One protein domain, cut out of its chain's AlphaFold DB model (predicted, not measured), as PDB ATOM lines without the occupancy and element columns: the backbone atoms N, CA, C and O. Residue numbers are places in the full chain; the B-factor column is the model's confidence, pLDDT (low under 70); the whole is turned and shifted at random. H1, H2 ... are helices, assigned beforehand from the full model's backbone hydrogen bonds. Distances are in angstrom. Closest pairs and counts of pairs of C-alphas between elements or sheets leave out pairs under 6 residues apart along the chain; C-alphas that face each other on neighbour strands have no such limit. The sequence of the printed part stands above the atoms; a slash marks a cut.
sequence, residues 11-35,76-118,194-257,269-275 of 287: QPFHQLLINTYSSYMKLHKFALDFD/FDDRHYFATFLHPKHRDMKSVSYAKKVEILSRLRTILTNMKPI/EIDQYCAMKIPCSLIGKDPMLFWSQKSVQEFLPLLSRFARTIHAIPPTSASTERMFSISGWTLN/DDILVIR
ATOM      1  N   GLN A  11      66.479  53.384 -17.314       34.69
ATOM      2  CA  GLN A  11      66.245  53.904 -15.957       34.69
ATOM      3  C   GLN A  11      65.440  55.219 -15.840       34.69
ATOM      4  O   GLN A  11      64.653  55.312 -14.897       34.69
ATOM      5  N   PRO A  12      65.536  56.225 -16.735       35.56
ATOM      6  CA  PRO A  12      64.822  57.483 -16.503       35.56
ATOM      7  C   PRO A  12      63.310  57.371 -16.756       35.56
ATOM      8  O   PRO A  12      62.537  58.088 -16.126       35.56
ATOM      9  N   PHE A  13      62.863  56.439 -17.608       29.12
ATOM     10  CA  PHE A  13      61.439  56.268 -17.926       29.12
ATOM     11  C   PHE A  13      60.652  55.573 -16.812       29.12
ATOM     12  O   PHE A  13      59.554  56.017 -16.494       29.12
ATOM     13  N   HIS A  14      61.217  54.542 -16.171       31.83
ATOM     14  CA  HIS A  14      60.579  53.892 -15.019       31.83
ATOM     15  C   HIS A  14      60.468  54.845 -13.826       31.83
ATOM     16  O   HIS A  14      59.419  54.919 -13.192       31.83
ATOM     17  N   GLN A  15      61.510  55.633 -13.557       33.47
ATOM     18  CA  GLN A  15      61.482  56.610 -12.472       33.47
ATOM     19  C   GLN A  15      60.461  57.730 -12.739       33.47
ATOM     20  O   GLN A  15      59.776  58.167 -11.817       33.47
ATOM     21  N   LEU A  16      60.302  58.155 -14.000       30.44
ATOM     22  CA  LEU A  16      59.292  59.136 -14.396       30.44
ATOM     23  C   LEU A  16      57.870  58.571 -14.265       30.44
ATOM     24  O   LEU A  16      57.026  59.235 -13.676       30.44
ATOM     25  N   LEU A  17      57.629  57.338 -14.729       31.86
ATOM     26  CA  LEU A  17      56.335  56.646 -14.630       31.86
ATOM     27  C   LEU A  17      55.902  56.406 -13.181       31.86
ATOM     28  O   LEU A  17      54.718  56.479 -12.870       31.86
ATOM     29  N   ILE A  18      56.846  56.141 -12.277       38.06
ATOM     30  CA  ILE A  18      56.522  55.881 -10.873       38.06
ATOM     31  C   ILE A  18      56.388  57.190 -10.070       38.06
ATOM     32  O   ILE A  18      55.531  57.299  -9.189       38.06
ATOM     33  N   ASN A  19      57.156  58.228 -10.412       32.12
ATOM     34  CA  ASN A  19      56.997  59.563  -9.825       32.12
ATOM     35  C   ASN A  19      55.691  60.237 -10.266       32.12
ATOM     36  O   ASN A  19      55.042  60.910  -9.451       32.12
ATOM     37  N   THR A  20      55.264  60.017 -11.515       40.78
ATOM     38  CA  THR A  20      53.929  60.411 -11.971       40.78
ATOM     39  C   THR A  20      52.865  59.591 -11.254       40.78
ATOM     40  O   THR A  20      51.968  60.206 -10.702       40.78
ATOM     41  N   TYR A  21      53.011  58.267 -11.111       39.03
ATOM     42  CA  TYR A  21      52.086  57.385 -10.372       39.03
ATOM     43  C   TYR A  21      51.905  57.779  -8.887       39.03
ATOM     44  O   TYR A  21      50.788  57.812  -8.379       39.03
ATOM     45  N   SER A  22      52.982  58.165  -8.196       38.09
ATOM     46  CA  SER A  22      52.972  58.610  -6.790       38.09
ATOM     47  C   SER A  22      52.297  59.972  -6.592       38.09
ATOM     48  O   SER A  22      51.507  60.170  -5.664       38.09
ATOM     49  N   SER A  23      52.584  60.920  -7.486       39.06
ATOM     50  CA  SER A  23      51.916  62.227  -7.507       39.06
ATOM     51  C   SER A  23      50.450  62.076  -7.914       39.06
ATOM     52  O   SER A  23      49.570  62.706  -7.338       39.06
ATOM     53  N   TYR A  24      50.181  61.156  -8.836       45.09
ATOM     54  CA  TYR A  24      48.872  60.842  -9.379       45.09
ATOM     55  C   TYR A  24      47.959  60.131  -8.370       45.09
ATOM     56  O   TYR A  24      46.815  60.532  -8.219       45.09
ATOM     57  N   MET A  25      48.450  59.169  -7.584       42.06
ATOM     58  CA  MET A  25      47.674  58.532  -6.508       42.06
ATOM     59  C   MET A  25      47.334  59.505  -5.372       42.06
ATOM     60  O   MET A  25      46.273  59.391  -4.757       42.06
ATOM     61  N   LYS A  26      48.193  60.499  -5.107       43.84
ATOM     62  CA  LYS A  26      47.869  61.605  -4.187       43.84
ATOM     63  C   LYS A  26      46.762  62.495  -4.754       43.84
ATOM     64  O   LYS A  26      45.863  62.867  -4.008       43.84
ATOM     65  N   LEU A  27      46.794  62.780  -6.058       40.69
ATOM     66  CA  LEU A  27      45.726  63.503  -6.757       40.69
ATOM     67  C   LEU A  27      44.428  62.693  -6.834       40.69
ATOM     68  O   LEU A  27      43.356  63.256  -6.668       40.69
ATOM     69  N   HIS A  28      44.512  61.378  -7.011       41.25
ATOM     70  CA  HIS A  28      43.372  60.473  -7.042       41.25
ATOM     71  C   HIS A  28      42.744  60.331  -5.652       41.25
ATOM     72  O   HIS A  28      41.540  60.479  -5.520       41.25
ATOM     73  N   LYS A  29      43.541  60.173  -4.586       42.59
ATOM     74  CA  LYS A  29      43.055  60.247  -3.197       42.59
ATOM     75  C   LYS A  29      42.365  61.588  -2.916       42.59
ATOM     76  O   LYS A  29      41.282  61.609  -2.344       42.59
ATOM     77  N   PHE A  30      42.945  62.692  -3.389       42.00
ATOM     78  CA  PHE A  30      42.352  64.027  -3.286       42.00
ATOM     79  C   PHE A  30      41.051  64.180  -4.102       42.00
ATOM     80  O   PHE A  30      40.123  64.846  -3.654       42.00
ATOM     81  N   ALA A  31      40.955  63.549  -5.275       41.16
ATOM     82  CA  ALA A  31      39.753  63.538  -6.110       41.16
ATOM     83  C   ALA A  31      38.653  62.615  -5.558       41.16
ATOM     84  O   ALA A  31      37.470  62.898  -5.717       41.16
ATOM     85  N   LEU A  32      39.035  61.525  -4.897       42.94
ATOM     86  CA  LEU A  32      38.133  60.556  -4.286       42.94
ATOM     87  C   LEU A  32      37.531  61.068  -2.967       42.94
ATOM     88  O   LEU A  32      36.351  60.847  -2.709       42.94
ATOM     89  N   ASP A  33      38.287  61.813  -2.157       45.09
ATOM     90  CA  ASP A  33      37.791  62.448  -0.923       45.09
ATOM     91  C   ASP A  33      36.890  63.682  -1.164       45.09
ATOM     92  O   ASP A  33      36.460  64.340  -0.217       45.09
ATOM     93  N   PHE A  34      36.568  63.988  -2.421       44.22
ATOM     94  CA  PHE A  34      35.779  65.145  -2.827       44.22
ATOM     95  C   PHE A  34      34.272  64.868  -2.676       44.22
ATOM     96  O   PHE A  34      33.668  64.183  -3.500       44.22
ATOM     97  N   ASP A  35      33.658  65.422  -1.629       44.31
ATOM     98  CA  ASP A  35      32.207  65.393  -1.405       44.31
ATOM     99  C   ASP A  35      31.543  66.641  -2.040       44.31
ATOM    100  O   ASP A  35      31.830  67.764  -1.606       44.31
ATOM    101  N   PHE A  76      44.759  55.533 -17.432       63.88
ATOM    102  CA  PHE A  76      44.928  54.756 -16.205       63.88
ATOM    103  C   PHE A  76      45.020  53.265 -16.484       63.88
ATOM    104  O   PHE A  76      44.161  52.669 -17.125       63.88
ATOM    105  N   ASP A  77      46.069  52.662 -15.927       75.25
ATOM    106  CA  ASP A  77      46.202  51.216 -15.846       75.25
ATOM    107  C   ASP A  77      44.973  50.630 -15.140       75.25
ATOM    108  O   ASP A  77      44.551  51.146 -14.098       75.25
ATOM    109  N   ASP A  78      44.439  49.538 -15.685       81.69
ATOM    110  CA  ASP A  78      43.309  48.775 -15.156       81.69
ATOM    111  C   ASP A  78      43.402  48.532 -13.645       81.69
ATOM    112  O   ASP A  78      42.396  48.558 -12.936       81.69
ATOM    113  N   ARG A  79      44.618  48.370 -13.111       82.94
ATOM    114  CA  ARG A  79      44.861  48.189 -11.671       82.94
ATOM    115  C   ARG A  79      44.344  49.343 -10.812       82.94
ATOM    116  O   ARG A  79      43.863  49.091  -9.709       82.94
ATOM    117  N   HIS A  80      44.382  50.581 -11.302       81.69
ATOM    118  CA  HIS A  80      43.804  51.730 -10.594       81.69
ATOM    119  C   HIS A  80      42.291  51.653 -10.555       81.69
ATOM    120  O   HIS A  80      41.672  51.904  -9.520       81.69
ATOM    121  N   TYR A  81      41.694  51.289 -11.682       83.56
ATOM    122  CA  TYR A  81      40.259  51.120 -11.785       83.56
ATOM    123  C   TYR A  81      39.766  50.006 -10.870       83.56
ATOM    124  O   TYR A  81      38.800  50.195 -10.134       83.56
ATOM    125  N   PHE A  82      40.494  48.891 -10.821       87.69
ATOM    126  CA  PHE A  82      40.231  47.810  -9.880       87.69
ATOM    127  C   PHE A  82      40.369  48.279  -8.433       87.69
ATOM    128  O   PHE A  82      39.456  48.064  -7.645       87.69
ATOM    129  N   ALA A  83      41.452  48.976  -8.080       86.56
ATOM    130  CA  ALA A  83      41.642  49.500  -6.727       86.56
ATOM    131  C   ALA A  83      40.519  50.464  -6.312       86.56
ATOM    132  O   ALA A  83      40.082  50.452  -5.166       86.56
ATOM    133  N   THR A  84      40.034  51.284  -7.247       85.69
ATOM    134  CA  THR A  84      38.950  52.246  -7.006       85.69
ATOM    135  C   THR A  84      37.619  51.540  -6.809       85.69
ATOM    136  O   THR A  84      36.906  51.832  -5.852       85.69
ATOM    137  N   PHE A  85      37.308  50.577  -7.677       87.50
ATOM    138  CA  PHE A  85      36.102  49.764  -7.575       87.50
ATOM    139  C   PHE A  85      36.068  48.959  -6.272       87.50
ATOM    140  O   PHE A  85      35.039  48.906  -5.610       87.50
ATOM    141  N   LEU A  86      37.195  48.368  -5.876       88.44
ATOM    142  CA  LEU A  86      37.308  47.549  -4.664       88.44
ATOM    143  C   LEU A  86      37.368  48.391  -3.382       88.44
ATOM    144  O   LEU A  86      37.316  47.844  -2.279       88.44
ATOM    145  N   HIS A  87      37.459  49.717  -3.499       85.62
ATOM    146  CA  HIS A  87      37.444  50.596  -2.346       85.62
ATOM    147  C   HIS A  87      36.002  50.795  -1.838       85.62
ATOM    148  O   HIS A  87      35.177  51.360  -2.561       85.62
ATOM    149  N   PRO A  88      35.693  50.467  -0.566       82.69
ATOM    150  CA  PRO A  88      34.334  50.547  -0.018       82.69
ATOM    151  C   PRO A  88      33.642  51.911  -0.195       82.69
ATOM    152  O   PRO A  88      32.443  51.974  -0.438       82.69
ATOM    153  N   LYS A  89      34.405  53.009  -0.107       79.38
ATOM    154  CA  LYS A  89      33.915  54.389  -0.308       79.38
ATOM    155  C   LYS A  89      33.730  54.790  -1.781       79.38
ATOM    156  O   LYS A  89      32.935  55.680  -2.069       79.38
ATOM    157  N   HIS A  90      34.471  54.182  -2.709       80.06
ATOM    158  CA  HIS A  90      34.592  54.660  -4.099       80.06
ATOM    159  C   HIS A  90      34.128  53.651  -5.149       80.06
ATOM    160  O   HIS A  90      34.315  53.877  -6.346       80.06
ATOM    161  N   ARG A  91      33.439  52.595  -4.704       80.38
ATOM    162  CA  ARG A  91      32.888  51.517  -5.530       80.38
ATOM    163  C   ARG A  91      32.122  52.004  -6.758       80.38
ATOM    164  O   ARG A  91      32.241  51.424  -7.832       80.38
ATOM    165  N   ASP A  92      31.360  53.085  -6.621       75.38
ATOM    166  CA  ASP A  92      30.480  53.569  -7.688       75.38
ATOM    167  C   ASP A  92      31.231  54.294  -8.823       75.38
ATOM    168  O   ASP A  92      30.630  54.599  -9.860       75.38
ATOM    169  N   MET A  93      32.535  54.571  -8.654       77.00
ATOM    170  CA  MET A  93      33.413  55.207  -9.650       77.00
ATOM    171  C   MET A  93      32.758  56.422 -10.333       77.00
ATOM    172  O   MET A  93      32.667  56.483 -11.558       77.00
ATOM    173  N   LYS A  94      32.215  57.370  -9.558       73.81
ATOM    174  CA  LYS A  94      31.363  58.465 -10.076       73.81
ATOM    175  C   LYS A  94      32.001  59.265 -11.224       73.81
ATOM    176  O   LYS A  94      31.283  59.687 -12.118       73.81
ATOM    177  N   SER A  95      33.326  59.397 -11.229       70.00
ATOM    178  CA  SER A  95      34.086  60.175 -12.216       70.00
ATOM    179  C   SER A  95      34.359  59.451 -13.544       70.00
ATOM    180  O   SER A  95      34.879  60.063 -14.468       70.00
ATOM    181  N   VAL A  96      34.049  58.154 -13.652       75.06
ATOM    182  CA  VAL A  96      34.367  57.328 -14.832       75.06
ATOM    183  C   VAL A  96      33.144  57.209 -15.748       75.06
ATOM    184  O   VAL A  96      32.022  57.039 -15.267       75.06
ATOM    185  N   SER A  97      33.344  57.253 -17.070       80.38
ATOM    186  CA  SER A  97      32.274  57.037 -18.058       80.38
ATOM    187  C   SER A  97      31.655  55.639 -17.938       80.38
ATOM    188  O   SER A  97      32.351  54.658 -17.669       80.38
ATOM    189  N   TYR A  98      30.347  55.521 -18.179       81.00
ATOM    190  CA  TYR A  98      29.627  54.244 -18.101       81.00
ATOM    191  C   TYR A  98      30.233  53.168 -19.014       81.00
ATOM    192  O   TYR A  98      30.435  52.038 -18.571       81.00
ATOM    193  N   ALA A  99      30.598  53.526 -20.250       82.44
ATOM    194  CA  ALA A  99      31.213  52.595 -21.198       82.44
ATOM    195  C   ALA A  99      32.516  51.996 -20.643       82.44
ATOM    196  O   ALA A  99      32.724  50.784 -20.685       82.44
ATOM    197  N   LYS A 100      33.345  52.843 -20.024       82.56
ATOM    198  CA  LYS A 100      34.610  52.429 -19.418       82.56
ATOM    199  C   LYS A 100      34.393  51.537 -18.196       82.56
ATOM    200  O   LYS A 100      35.084  50.536 -18.041       82.56
ATOM    201  N   LYS A 101      33.384  51.830 -17.363       84.25
ATOM    202  CA  LYS A 101      33.010  50.959 -16.231       84.25
ATOM    203  C   LYS A 101      32.648  49.552 -16.696       84.25
ATOM    204  O   LYS A 101      33.114  48.587 -16.099       84.25
ATOM    205  N   VAL A 102      31.839  49.431 -17.748       86.06
ATOM    206  CA  VAL A 102      31.445  48.123 -18.297       86.06
ATOM    207  C   VAL A 102      32.671  47.356 -18.794       86.06
ATOM    208  O   VAL A 102      32.822  46.178 -18.469       86.06
ATOM    209  N   GLU A 103      33.579  48.032 -19.502       89.44
ATOM    210  CA  GLU A 103      34.844  47.446 -19.956       89.44
ATOM    211  C   GLU A 103      35.675  46.915 -18.775       89.44
ATOM    212  O   GLU A 103      36.039  45.739 -18.750       89.44
ATOM    213  N   ILE A 104      35.914  47.741 -17.755       86.44
ATOM    214  CA  ILE A 104      36.696  47.373 -16.564       86.44
ATOM    215  C   ILE A 104      36.066  46.182 -15.839       86.44
ATOM    216  O   ILE A 104      36.764  45.230 -15.493       86.44
ATOM    217  N   LEU A 105      34.750  46.210 -15.619       88.81
ATOM    218  CA  LEU A 105      34.049  45.124 -14.935       88.81
ATOM    219  C   LEU A 105      34.094  43.826 -15.749       88.81
ATOM    220  O   LEU A 105      34.235  42.755 -15.166       88.81
ATOM    221  N   SER A 106      34.031  43.902 -17.082       87.56
ATOM    222  CA  SER A 106      34.197  42.726 -17.946       87.56
ATOM    223  C   SER A 106      35.598  42.118 -17.821       87.56
ATOM    224  O   SER A 106      35.723  40.912 -17.616       87.56
ATOM    225  N   ARG A 107      36.650  42.950 -17.812       87.06
ATOM    226  CA  ARG A 107      38.033  42.499 -17.592       87.06
ATOM    227  C   ARG A 107      38.211  41.889 -16.205       87.06
ATOM    228  O   ARG A 107      38.840  40.844 -16.069       87.06
ATOM    229  N   LEU A 108      37.619  42.504 -15.180       88.69
ATOM    230  CA  LEU A 108      37.661  41.992 -13.812       88.69
ATOM    231  C   LEU A 108      36.984  40.619 -13.714       88.69
ATOM    232  O   LEU A 108      37.558  39.719 -13.105       88.69
ATOM    233  N   ARG A 109      35.837  40.410 -14.382       89.06
ATOM    234  CA  ARG A 109      35.205  39.082 -14.501       89.06
ATOM    235  C   ARG A 109      36.165  38.060 -15.106       89.06
ATOM    236  O   ARG A 109      36.363  37.009 -14.507       89.06
ATOM    237  N   THR A 110      36.817  38.384 -16.223       88.19
ATOM    238  CA  THR A 110      37.792  37.490 -16.871       88.19
ATOM    239  C   THR A 110      38.970  37.143 -15.952       88.19
ATOM    240  O   THR A 110      39.434  36.002 -15.918       88.19
ATOM    241  N   ILE A 111      39.459  38.110 -15.173       86.56
ATOM    242  CA  ILE A 111      40.533  37.874 -14.200       86.56
ATOM    243  C   ILE A 111      40.050  36.938 -13.087       86.56
ATOM    244  O   ILE A 111      40.757  35.990 -12.739       86.56
ATOM    245  N   LEU A 112      38.846  37.161 -12.552       86.62
ATOM    246  CA  LEU A 112      38.276  36.319 -11.499       86.62
ATOM    247  C   LEU A 112      37.964  34.898 -11.985       86.62
ATOM    248  O   LEU A 112      38.172  33.958 -11.227       86.62
ATOM    249  N   THR A 113      37.546  34.701 -13.238       85.31
ATOM    250  CA  THR A 113      37.328  33.349 -13.789       85.31
ATOM    251  C   THR A 113      38.629  32.563 -13.938       85.31
ATOM    252  O   THR A 113      38.642  31.348 -13.759       85.31
ATOM    253  N   ASN A 114      39.743  33.247 -14.218       83.00
ATOM    254  CA  ASN A 114      41.066  32.622 -14.313       83.00
ATOM    255  C   ASN A 114      41.679  32.325 -12.936       83.00
ATOM    256  O   ASN A 114      42.619  31.535 -12.808       83.00
ATOM    257  N   MET A 115      41.158  32.953 -11.887       78.50
ATOM    258  CA  MET A 115      41.565  32.699 -10.520       78.50
ATOM    259  C   MET A 115      40.959  31.380 -10.031       78.50
ATOM    260  O   MET A 115      39.788  31.321  -9.677       78.50
ATOM    261  N   LYS A 116      41.776  30.318  -9.939       70.38
ATOM    262  CA  LYS A 116      41.328  29.044  -9.349       70.38
ATOM    263  C   LYS A 116      40.752  29.286  -7.940       70.38
ATOM    264  O   LYS A 116      41.441  29.927  -7.122       70.38
ATOM    265  N   PRO A 117      39.534  28.791  -7.641       61.22
ATOM    266  CA  PRO A 117      39.032  28.744  -6.279       61.22
ATOM    267  C   PRO A 117      39.923  27.786  -5.491       61.22
ATOM    268  O   PRO A 117      40.248  26.694  -5.954       61.22
ATOM    269  N   ILE A 118      40.377  28.224  -4.321       57.25
ATOM    270  CA  ILE A 118      41.130  27.355  -3.420       57.25
ATOM    271  C   ILE A 118      40.117  26.379  -2.825       57.25
ATOM    272  O   ILE A 118      39.318  26.760  -1.975       57.25
ATOM    273  N   GLU A 194      30.151  37.327  -7.978       88.69
ATOM    274  CA  GLU A 194      30.675  37.998  -6.769       88.69
ATOM    275  C   GLU A 194      30.720  39.529  -6.924       88.69
ATOM    276  O   GLU A 194      30.520  40.271  -5.965       88.69
ATOM    277  N   ILE A 195      30.936  40.016  -8.147       87.62
ATOM    278  CA  ILE A 195      30.938  41.447  -8.474       87.62
ATOM    279  C   ILE A 195      29.550  42.050  -8.268       87.62
ATOM    280  O   ILE A 195      29.419  43.100  -7.644       87.62
ATOM    281  N   ASP A 196      28.511  41.381  -8.767       87.50
ATOM    282  CA  ASP A 196      27.137  41.863  -8.650       87.50
ATOM    283  C   ASP A 196      26.668  41.779  -7.191       87.50
ATOM    284  O   ASP A 196      26.007  42.693  -6.695       87.50
ATOM    285  N   GLN A 197      27.108  40.749  -6.458       88.56
ATOM    286  CA  GLN A 197      26.906  40.646  -5.012       88.56
ATOM    287  C   GLN A 197      27.579  41.801  -4.256       88.56
ATOM    288  O   GLN A 197      26.955  42.413  -3.390       88.56
ATOM    289  N   TYR A 198      28.818  42.156  -4.606       88.50
ATOM    290  CA  TYR A 198      29.524  43.291  -4.007       88.50
ATOM    291  C   TYR A 198      28.856  44.634  -4.332       88.50
ATOM    292  O   TYR A 198      28.772  45.506  -3.466       88.50
ATOM    293  N   CYS A 199      28.319  44.795  -5.544       85.25
ATOM    294  CA  CYS A 199      27.528  45.960  -5.944       85.25
ATOM    295  C   CYS A 199      26.177  46.049  -5.207       85.25
ATOM    296  O   CYS A 199      25.703  47.140  -4.891       85.25
ATOM    297  N   ALA A 200      25.548  44.920  -4.890       85.50
ATOM    298  CA  ALA A 200      24.294  44.896  -4.135       85.50
ATOM    299  C   ALA A 200      24.502  45.033  -2.614       85.50
ATOM    300  O   ALA A 200      23.579  45.403  -1.884       85.50
ATOM    301  N   MET A 201      25.709  44.744  -2.122       84.12
ATOM    302  CA  MET A 201      26.029  44.750  -0.700       84.12
ATOM    303  C   MET A 201      25.953  46.162  -0.104       84.12
ATOM    304  O   MET A 201      26.493  47.128  -0.649       84.12
ATOM    305  N   LYS A 202      25.311  46.266   1.065       80.81
ATOM    306  CA  LYS A 202      25.319  47.478   1.888       80.81
ATOM    307  C   LYS A 202      26.559  47.474   2.771       80.81
ATOM    308  O   LYS A 202      26.718  46.600   3.618       80.81
ATOM    309  N   ILE A 203      27.429  48.456   2.570       78.81
ATOM    310  CA  ILE A 203      28.661  48.601   3.343       78.81
ATOM    311  C   ILE A 203      28.352  49.430   4.600       78.81
ATOM    312  O   ILE A 203      27.778  50.514   4.478       78.81
ATOM    313  N   PRO A 204      28.712  48.959   5.810       72.12
ATOM    314  CA  PRO A 204      28.507  49.721   7.037       72.12
ATOM    315  C   PRO A 204      29.265  51.051   6.998       72.12
ATOM    316  O   PRO A 204      30.469  51.070   6.732       72.12
ATOM    317  N   CYS A 205      28.602  52.155   7.353       63.97
ATOM    318  CA  CYS A 205      29.221  53.486   7.366       63.97
ATOM    319  C   CYS A 205      30.467  53.581   8.262       63.97
ATOM    320  O   CYS A 205      31.366  54.369   7.986       63.97
ATOM    321  N   SER A 206      30.572  52.732   9.290       65.69
ATOM    322  CA  SER A 206      31.734  52.647  10.186       65.69
ATOM    323  C   SER A 206      33.041  52.222   9.497       65.69
ATOM    324  O   SER A 206      34.118  52.425  10.060       65.69
ATOM    325  N   LEU A 207      32.960  51.642   8.293       66.94
ATOM    326  CA  LEU A 207      34.103  51.175   7.501       66.94
ATOM    327  C   LEU A 207      34.423  52.092   6.310       66.94
ATOM    328  O   LEU A 207      35.471  51.939   5.695       66.94
ATOM    329  N   ILE A 208      33.569  53.079   6.015       65.31
ATOM    330  CA  ILE A 208      33.663  53.945   4.824       65.31
ATOM    331  C   ILE A 208      34.840  54.944   4.891       65.31
ATOM    332  O   ILE A 208      35.224  55.509   3.874       65.31
ATOM    333  N   GLY A 209      35.483  55.115   6.048       64.56
ATOM    334  CA  GLY A 209      36.687  55.949   6.210       64.56
ATOM    335  C   GLY A 209      37.918  55.209   6.733       64.56
ATOM    336  O   GLY A 209      38.920  55.848   7.048       64.56
ATOM    337  N   LYS A 210      37.842  53.882   6.884       72.69
ATOM    338  CA  LYS A 210      38.954  53.061   7.383       72.69
ATOM    339  C   LYS A 210      39.739  52.459   6.222       72.69
ATOM    340  O   LYS A 210      39.292  52.498   5.079       72.69
ATOM    341  N   ASP A 211      40.914  51.915   6.529       79.25
ATOM    342  CA  ASP A 211      41.748  51.228   5.545       79.25
ATOM    343  C   ASP A 211      40.925  50.137   4.821       79.25
ATOM    344  O   ASP A 211      40.368  49.260   5.496       79.25
ATOM    345  N   PRO A 212      40.821  50.164   3.475       83.38
ATOM    346  CA  PRO A 212      40.117  49.137   2.708       83.38
ATOM    347  C   PRO A 212      40.621  47.721   3.016       83.38
ATOM    348  O   PRO A 212      39.850  46.765   2.914       83.38
ATOM    349  N   MET A 213      41.877  47.558   3.451       82.50
ATOM    350  CA  MET A 213      42.404  46.254   3.856       82.50
ATOM    351  C   MET A 213      41.728  45.666   5.086       82.50
ATOM    352  O   MET A 213      41.559  44.450   5.142       82.50
ATOM    353  N   LEU A 214      41.246  46.501   6.008       84.88
ATOM    354  CA  LEU A 214      40.483  46.038   7.168       84.88
ATOM    355  C   LEU A 214      39.098  45.520   6.784       84.88
ATOM    356  O   LEU A 214      38.563  44.654   7.465       84.88
ATOM    357  N   PHE A 215      38.505  46.038   5.708       85.88
ATOM    358  CA  PHE A 215      37.232  45.534   5.196       85.88
ATOM    359  C   PHE A 215      37.419  44.157   4.545       85.88
ATOM    360  O   PHE A 215      36.743  43.197   4.906       85.88
ATOM    361  N   TRP A 216      38.389  44.036   3.636       87.50
ATOM    362  CA  TRP A 216      38.641  42.793   2.902       87.50
ATOM    363  C   TRP A 216      39.299  41.687   3.745       87.50
ATOM    364  O   TRP A 216      39.323  40.529   3.322       87.50
ATOM    365  N   SER A 217      39.828  42.010   4.930       86.00
ATOM    366  CA  SER A 217      40.360  41.029   5.884       86.00
ATOM    367  C   SER A 217      39.295  40.421   6.803       86.00
ATOM    368  O   SER A 217      39.566  39.410   7.452       86.00
ATOM    369  N   GLN A 218      38.067  40.950   6.833       85.62
ATOM    370  CA  GLN A 218      36.988  40.380   7.645       85.62
ATOM    371  C   GLN A 218      36.609  38.979   7.157       85.62
ATOM    372  O   GLN A 218      36.382  38.766   5.967       85.62
ATOM    373  N   LYS A 219      36.507  38.015   8.083       83.31
ATOM    374  CA  LYS A 219      36.146  36.622   7.754       83.31
ATOM    375  C   LYS A 219      34.793  36.523   7.047       83.31
ATOM    376  O   LYS A 219      34.690  35.828   6.047       83.31
ATOM    377  N   SER A 220      33.805  37.300   7.494       83.50
ATOM    378  CA  SER A 220      32.477  37.366   6.870       83.50
ATOM    379  C   SER A 220      32.528  37.791   5.399       83.50
ATOM    380  O   SER A 220      31.817  37.233   4.569       83.50
ATOM    381  N   VAL A 221      33.393  38.751   5.057       83.88
ATOM    382  CA  VAL A 221      33.579  39.216   3.673       83.88
ATOM    383  C   VAL A 221      34.329  38.174   2.846       83.88
ATOM    384  O   VAL A 221      34.002  37.973   1.683       83.88
ATOM    385  N   GLN A 222      35.304  37.479   3.435       85.50
ATOM    386  CA  GLN A 222      36.058  36.427   2.747       85.50
ATOM    387  C   GLN A 222      35.209  35.188   2.439       85.50
ATOM    388  O   GLN A 222      35.366  34.603   1.373       85.50
ATOM    389  N   GLU A 223      34.307  34.798   3.337       84.00
ATOM    390  CA  GLU A 223      33.381  33.680   3.111       84.00
ATOM    391  C   GLU A 223      32.314  34.028   2.068       84.00
ATOM    392  O   GLU A 223      31.947  33.188   1.247       84.00
ATOM    393  N   PHE A 224      31.841  35.278   2.071       84.44
ATOM    394  CA  PHE A 224      30.823  35.744   1.131       84.44
ATOM    395  C   PHE A 224      31.393  36.034  -0.270       84.44
ATOM    396  O   PHE A 224      30.742  35.739  -1.270       84.44
ATOM    397  N   LEU A 225      32.615  36.577  -0.352       88.44
ATOM    398  CA  LEU A 225      33.283  37.017  -1.586       88.44
ATOM    399  C   LEU A 225      34.735  36.490  -1.646       88.44
ATOM    400  O   LEU A 225      35.692  37.264  -1.494       88.44
ATOM    401  N   PRO A 226      34.945  35.175  -1.817       87.69
ATOM    402  CA  PRO A 226      36.265  34.559  -1.673       87.69
ATOM    403  C   PRO A 226      37.263  34.979  -2.756       87.69
ATOM    404  O   PRO A 226      38.431  35.246  -2.448       87.69
ATOM    405  N   LEU A 227      36.841  35.070  -4.021       89.00
ATOM    406  CA  LEU A 227      37.738  35.448  -5.115       89.00
ATOM    407  C   LEU A 227      37.987  36.956  -5.109       89.00
ATOM    408  O   LEU A 227      39.137  37.397  -5.224       89.00
ATOM    409  N   LEU A 228      36.930  37.743  -4.908       89.44
ATOM    410  CA  LEU A 228      37.008  39.198  -4.903       89.44
ATOM    411  C   LEU A 228      37.818  39.722  -3.712       89.44
ATOM    412  O   LEU A 228      38.655  40.602  -3.897       89.44
ATOM    413  N   SER A 229      37.658  39.148  -2.514       89.31
ATOM    414  CA  SER A 229      38.452  39.534  -1.335       89.31
ATOM    415  C   SER A 229      39.935  39.202  -1.493       89.31
ATOM    416  O   SER A 229      40.805  39.973  -1.075       89.31
ATOM    417  N   ARG A 230      40.262  38.074  -2.134       87.69
ATOM    418  CA  ARG A 230      41.646  37.735  -2.477       87.69
ATOM    419  C   ARG A 230      42.222  38.750  -3.457       87.69
ATOM    420  O   ARG A 230      43.297  39.285  -3.197       87.69
ATOM    421  N   PHE A 231      41.498  39.044  -4.534       89.56
ATOM    422  CA  PHE A 231      41.937  40.007  -5.538       89.56
ATOM    423  C   PHE A 231      42.107  41.416  -4.956       89.56
ATOM    424  O   PHE A 231      43.140  42.047  -5.173       89.56
ATOM    425  N   ALA A 232      41.157  41.876  -4.141       88.75
ATOM    426  CA  ALA A 232      41.219  43.175  -3.482       88.75
ATOM    427  C   ALA A 232      42.446  43.319  -2.583       88.75
ATOM    428  O   ALA A 232      43.136  44.336  -2.652       88.75
ATOM    429  N   ARG A 233      42.776  42.285  -1.800       88.19
ATOM    430  CA  ARG A 233      44.004  42.266  -0.992       88.19
ATOM    431  C   ARG A 233      45.262  42.342  -1.843       88.19
ATOM    432  O   ARG A 233      46.172  43.086  -1.500       88.19
ATOM    433  N   THR A 234      45.311  41.633  -2.969       87.62
ATOM    434  CA  THR A 234      46.454  41.718  -3.887       87.62
ATOM    435  C   THR A 234      46.605  43.116  -4.476       87.62
ATOM    436  O   THR A 234      47.714  43.639  -4.508       87.62
ATOM    437  N   ILE A 235      45.509  43.733  -4.916       88.12
ATOM    438  CA  ILE A 235      45.537  45.057  -5.542       88.12
ATOM    439  C   ILE A 235      45.910  46.150  -4.533       88.12
ATOM    440  O   ILE A 235      46.789  46.959  -4.813       88.12
ATOM    441  N   HIS A 236      45.301  46.164  -3.347       84.69
ATOM    442  CA  HIS A 236      45.590  47.180  -2.330       84.69
ATOM    443  C   HIS A 236      46.933  46.973  -1.609       84.69
ATOM    444  O   HIS A 236      47.440  47.918  -1.011       84.69
ATOM    445  N   ALA A 237      47.540  45.784  -1.695       85.31
ATOM    446  CA  ALA A 237      48.911  45.559  -1.232       85.31
ATOM    447  C   ALA A 237      49.966  46.225  -2.133       85.31
ATOM    448  O   ALA A 237      51.117  46.377  -1.719       85.31
ATOM    449  N   ILE A 238      49.600  46.630  -3.356       83.62
ATOM    450  CA  ILE A 238      50.504  47.353  -4.251       83.62
ATOM    451  C   ILE A 238      50.701  48.763  -3.682       83.62
ATOM    452  O   ILE A 238      49.742  49.535  -3.602       83.62
ATOM    453  N   PRO A 239      51.933  49.142  -3.297       77.00
ATOM    454  CA  PRO A 239      52.169  50.464  -2.754       77.00
ATOM    455  C   PRO A 239      51.897  51.527  -3.830       77.00
ATOM    456  O   PRO A 239      52.350  51.389  -4.968       77.00
ATOM    457  N   PRO A 240      51.231  52.638  -3.477       69.06
ATOM    458  CA  PRO A 240      50.930  53.702  -4.427       69.06
ATOM    459  C   PRO A 240      52.172  54.508  -4.846       69.06
ATOM    460  O   PRO A 240      52.066  55.404  -5.673       69.06
ATOM    461  N   THR A 241      53.340  54.261  -4.240       74.00
ATOM    462  CA  THR A 241      54.553  55.066  -4.442       74.00
ATOM    463  C   THR A 241      55.820  54.213  -4.331       74.00
ATOM    464  O   THR A 241      55.919  53.406  -3.404       74.00
ATOM    465  N   SER A 242      56.841  54.487  -5.149       74.69
ATOM    466  CA  SER A 242      58.225  54.013  -4.937       74.69
ATOM    467  C   SER A 242      58.945  54.705  -3.784       74.69
ATOM    468  O   SER A 242      60.049  54.307  -3.437       74.69
ATOM    469  N   ALA A 243      58.352  55.715  -3.143       73.50
ATOM    470  CA  ALA A 243      59.029  56.486  -2.098       73.50
ATOM    471  C   ALA A 243      59.597  55.604  -0.964       73.50
ATOM    472  O   ALA A 243      60.604  55.947  -0.348       73.50
ATOM    473  N   SER A 244      58.972  54.450  -0.692       73.19
ATOM    474  CA  SER A 244      59.488  53.465   0.266       73.19
ATOM    475  C   SER A 244      60.806  52.828  -0.196       73.19
ATOM    476  O   SER A 244      61.773  52.784   0.568       73.19
ATOM    477  N   THR A 245      60.874  52.383  -1.455       77.81
ATOM    478  CA  THR A 245      62.078  51.771  -2.032       77.81
ATOM    479  C   THR A 245      63.165  52.817  -2.273       77.81
ATOM    480  O   THR A 245      64.312  52.591  -1.908       77.81
ATOM    481  N   GLU A 246      62.815  54.013  -2.747       78.94
ATOM    482  CA  GLU A 246      63.741  55.149  -2.890       78.94
ATOM    483  C   GLU A 246      64.368  55.568  -1.566       78.94
ATOM    484  O   GLU A 246      65.566  55.845  -1.501       78.94
ATOM    485  N   ARG A 247      63.584  55.585  -0.482       82.31
ATOM    486  CA  ARG A 247      64.115  55.858   0.857       82.31
ATOM    487  C   ARG A 247      65.114  54.784   1.277       82.31
ATOM    488  O   ARG A 247      66.138  55.120   1.863       82.31
ATOM    489  N   MET A 248      64.844  53.514   0.972       79.94
ATOM    490  CA  MET A 248      65.790  52.424   1.226       79.94
ATOM    491  C   MET A 248      67.079  52.582   0.410       79.94
ATOM    492  O   MET A 248      68.157  52.459   0.985       79.94
ATOM    493  N   PHE A 249      66.982  52.949  -0.870       81.62
ATOM    494  CA  PHE A 249      68.147  53.210  -1.723       81.62
ATOM    495  C   PHE A 249      68.934  54.459  -1.310       81.62
ATOM    496  O   PHE A 249      70.159  54.481  -1.357       81.62
ATOM    497  N   SER A 250      68.248  55.495  -0.834       81.94
ATOM    498  CA  SER A 250      68.902  56.697  -0.310       81.94
ATOM    499  C   SER A 250      69.707  56.375   0.947       81.94
ATOM    500  O   SER A 250      70.817  56.867   1.118       81.94
ATOM    501  N   ILE A 251      69.164  55.521   1.823       79.56
ATOM    502  CA  ILE A 251      69.866  55.044   3.019       79.56
ATOM    503  C   ILE A 251      71.050  54.155   2.624       79.56
ATOM    504  O   ILE A 251      72.137  54.330   3.169       79.56
ATOM    505  N   SER A 252      70.872  53.239   1.667       79.12
ATOM    506  CA  SER A 252      71.951  52.352   1.213       79.12
ATOM    507  C   SER A 252      73.077  53.099   0.495       79.12
ATOM    508  O   SER A 252      74.231  52.686   0.591       79.12
ATOM    509  N   GLY A 253      72.778  54.242  -0.132       78.19
ATOM    510  CA  GLY A 253      73.777  55.140  -0.711       78.19
ATOM    511  C   GLY A 253      74.825  55.615   0.301       78.19
ATOM    512  O   GLY A 253      75.990  55.775  -0.050       78.19
ATOM    513  N   TRP A 254      74.461  55.754   1.582       72.44
ATOM    514  CA  TRP A 254      75.427  56.080   2.636       72.44
ATOM    515  C   TRP A 254      76.401  54.934   2.922       72.44
ATOM    516  O   TRP A 254      77.568  55.193   3.218       72.44
ATOM    517  N   THR A 255      75.936  53.688   2.801       72.00
ATOM    518  CA  THR A 255      76.723  52.463   3.004       72.00
ATOM    519  C   THR A 255      77.638  52.162   1.813       72.00
ATOM    520  O   THR A 255      78.733  51.640   2.000       72.00
ATOM    521  N   LEU A 256      77.219  52.527   0.597       69.00
ATOM    522  CA  LEU A 256      77.941  52.291  -0.662       69.00
ATOM    523  C   LEU A 256      78.995  53.355  -1.017       69.00
ATOM    524  O   LEU A 256      79.595  53.300  -2.089       69.00
ATOM    525  N   ASN A 257      79.227  54.354  -0.164       67.31
ATOM    526  CA  ASN A 257      80.147  55.440  -0.494       67.31
ATOM    527  C   ASN A 257      81.596  54.945  -0.692       67.31
ATOM    528  O   ASN A 257      82.161  54.303   0.191       67.31
ATOM    529  N   ASP A 269      72.648  43.407  -0.611       84.75
ATOM    530  CA  ASP A 269      71.305  42.871  -0.834       84.75
ATOM    531  C   ASP A 269      70.815  42.114   0.407       84.75
ATOM    532  O   ASP A 269      69.715  42.388   0.892       84.75
ATOM    533  N   ASP A 270      71.667  41.275   1.004       87.50
ATOM    534  CA  ASP A 270      71.358  40.562   2.251       87.50
ATOM    535  C   ASP A 270      71.027  41.531   3.398       87.50
ATOM    536  O   ASP A 270      70.014  41.381   4.085       87.50
ATOM    537  N   ILE A 271      71.832  42.586   3.580       87.25
ATOM    538  CA  ILE A 271      71.590  43.617   4.603       87.25
ATOM    539  C   ILE A 271      70.258  44.338   4.359       87.25
ATOM    540  O   ILE A 271      69.525  44.625   5.312       87.25
ATOM    541  N   LEU A 272      69.931  44.652   3.103       86.19
ATOM    542  CA  LEU A 272      68.677  45.317   2.748       86.19
ATOM    543  C   LEU A 272      67.471  44.416   3.017       86.19
ATOM    544  O   LEU A 272      66.483  44.892   3.589       86.19
ATOM    545  N   VAL A 273      67.569  43.129   2.676       87.31
ATOM    546  CA  VAL A 273      66.536  42.123   2.954       87.31
ATOM    547  C   VAL A 273      66.333  41.973   4.459       87.31
ATOM    548  O   VAL A 273      65.212  42.176   4.930       87.31
ATOM    549  N   ILE A 274      67.399  41.737   5.232       87.12
ATOM    550  CA  ILE A 274      67.335  41.589   6.696       87.12
ATOM    551  C   ILE A 274      66.709  42.832   7.336       87.12
ATOM    552  O   ILE A 274      65.773  42.734   8.128       87.12
ATOM    553  N   ARG A 275      67.166  44.028   6.950       84.19
ATOM    554  CA  ARG A 275      66.623  45.292   7.463       84.19
ATOM    555  C   ARG A 275      65.137  45.460   7.149       84.19
ATOM    556  O   ARG A 275      64.406  46.026   7.964       84.19
TER     557      ARG A 275
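AT A GLANCE: This is residues 11 to 35, 76 to 118, 194 to 257 and 269 to 275 of the 287 residues of a protein of Rotaria magnacalcarata (UniProt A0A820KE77). A loose cluster of crossed helices, H2 to H7, makes one end of an elongated shape, with H7 amid H2, H3 and the short H4, H5 and H6. From it the link after H7 leads off to H8, which with H9 makes the far end, while the long H1 runs slantwise from near the H8 end past H2, opposite ways to H8. The printed part has 139 residues with nine named helices, H1 to H9 in chain order, and no named strand: the class is all helix. It is loose, with a radius of gyration of the C-alphas of 17.7 A, and spans 57 by 34 by 33 A.

HOW THE PARTS SIT: H1, residues 11 to 32, is the longest helix and is near H2, residues 78 to 85. H2 touches H3, residues 98 to 114, about perpendicular at 78 degrees; H3 does this with residues 104 to 108 alone, and the closest C-alphas, of Asp 78 and Ile 104, are 6.9 A apart. H2 also touches the hub, H7, residues 226 to 236, at 69 degrees, a steep tilt only just short of about perpendicular, opposite ways; the C-alphas of Ala 83 and Ile 235 come closest, 6.0 A. H3 and H7 only just touch, with 3 pairs of C-alphas within 8 A and Leu 112 alone on the side of H3. H4, residues 194 to 200, only just touches H7 with 3 such pairs, the closest being Glu 194 and Leu 228, 6.7 A. H5, residues 212 to 216, touches H7, closest at the C-alphas of Trp 216 and Ser 229, 5.3 A. H6, residues 219 to 224, and H7 only just touch, with 3 pairs, and only at the corner; the C-alphas of Gln 222 and Ser 229 come closest, 5.7 A. H8, residues 243 to 255, is close to but not clearly touching H1, with the C-alphas of Ser 22 and Ala 243 8.0 A apart. H9, residues 269 to 275, is close to but not clearly touching H8, with Met 248 and Leu 272 closest, their C-alphas 7.8 A apart. Every O i to N i+4 pair is within hydrogen-bond range in the helices other than H8, which has 7 of 9.

IN THESE COORDINATES: H1 begins at C-alpha 11, (66.245, 53.904, -15.957), and is 31.2 A long. H3 is 24.8 A, H8 18.8 A and H7 15.7 A. H9 ends at C-alpha 275, (66.623, 45.292, 7.463).

THE WHOLE: The C-alphas farthest apart, of Ala 200 and Asn 257, are 57.0 A apart. Residues 36 to 75, 119 to 193 and 258 to 268 are not printed, with C-alpha gaps of 22.2, 15.3 and 15.4 A. The links H2 to H3 and H4 to H5 are long. Mean pLDDT of the printed part is 73.7; 36 residues are under 70, among them 11 to 35.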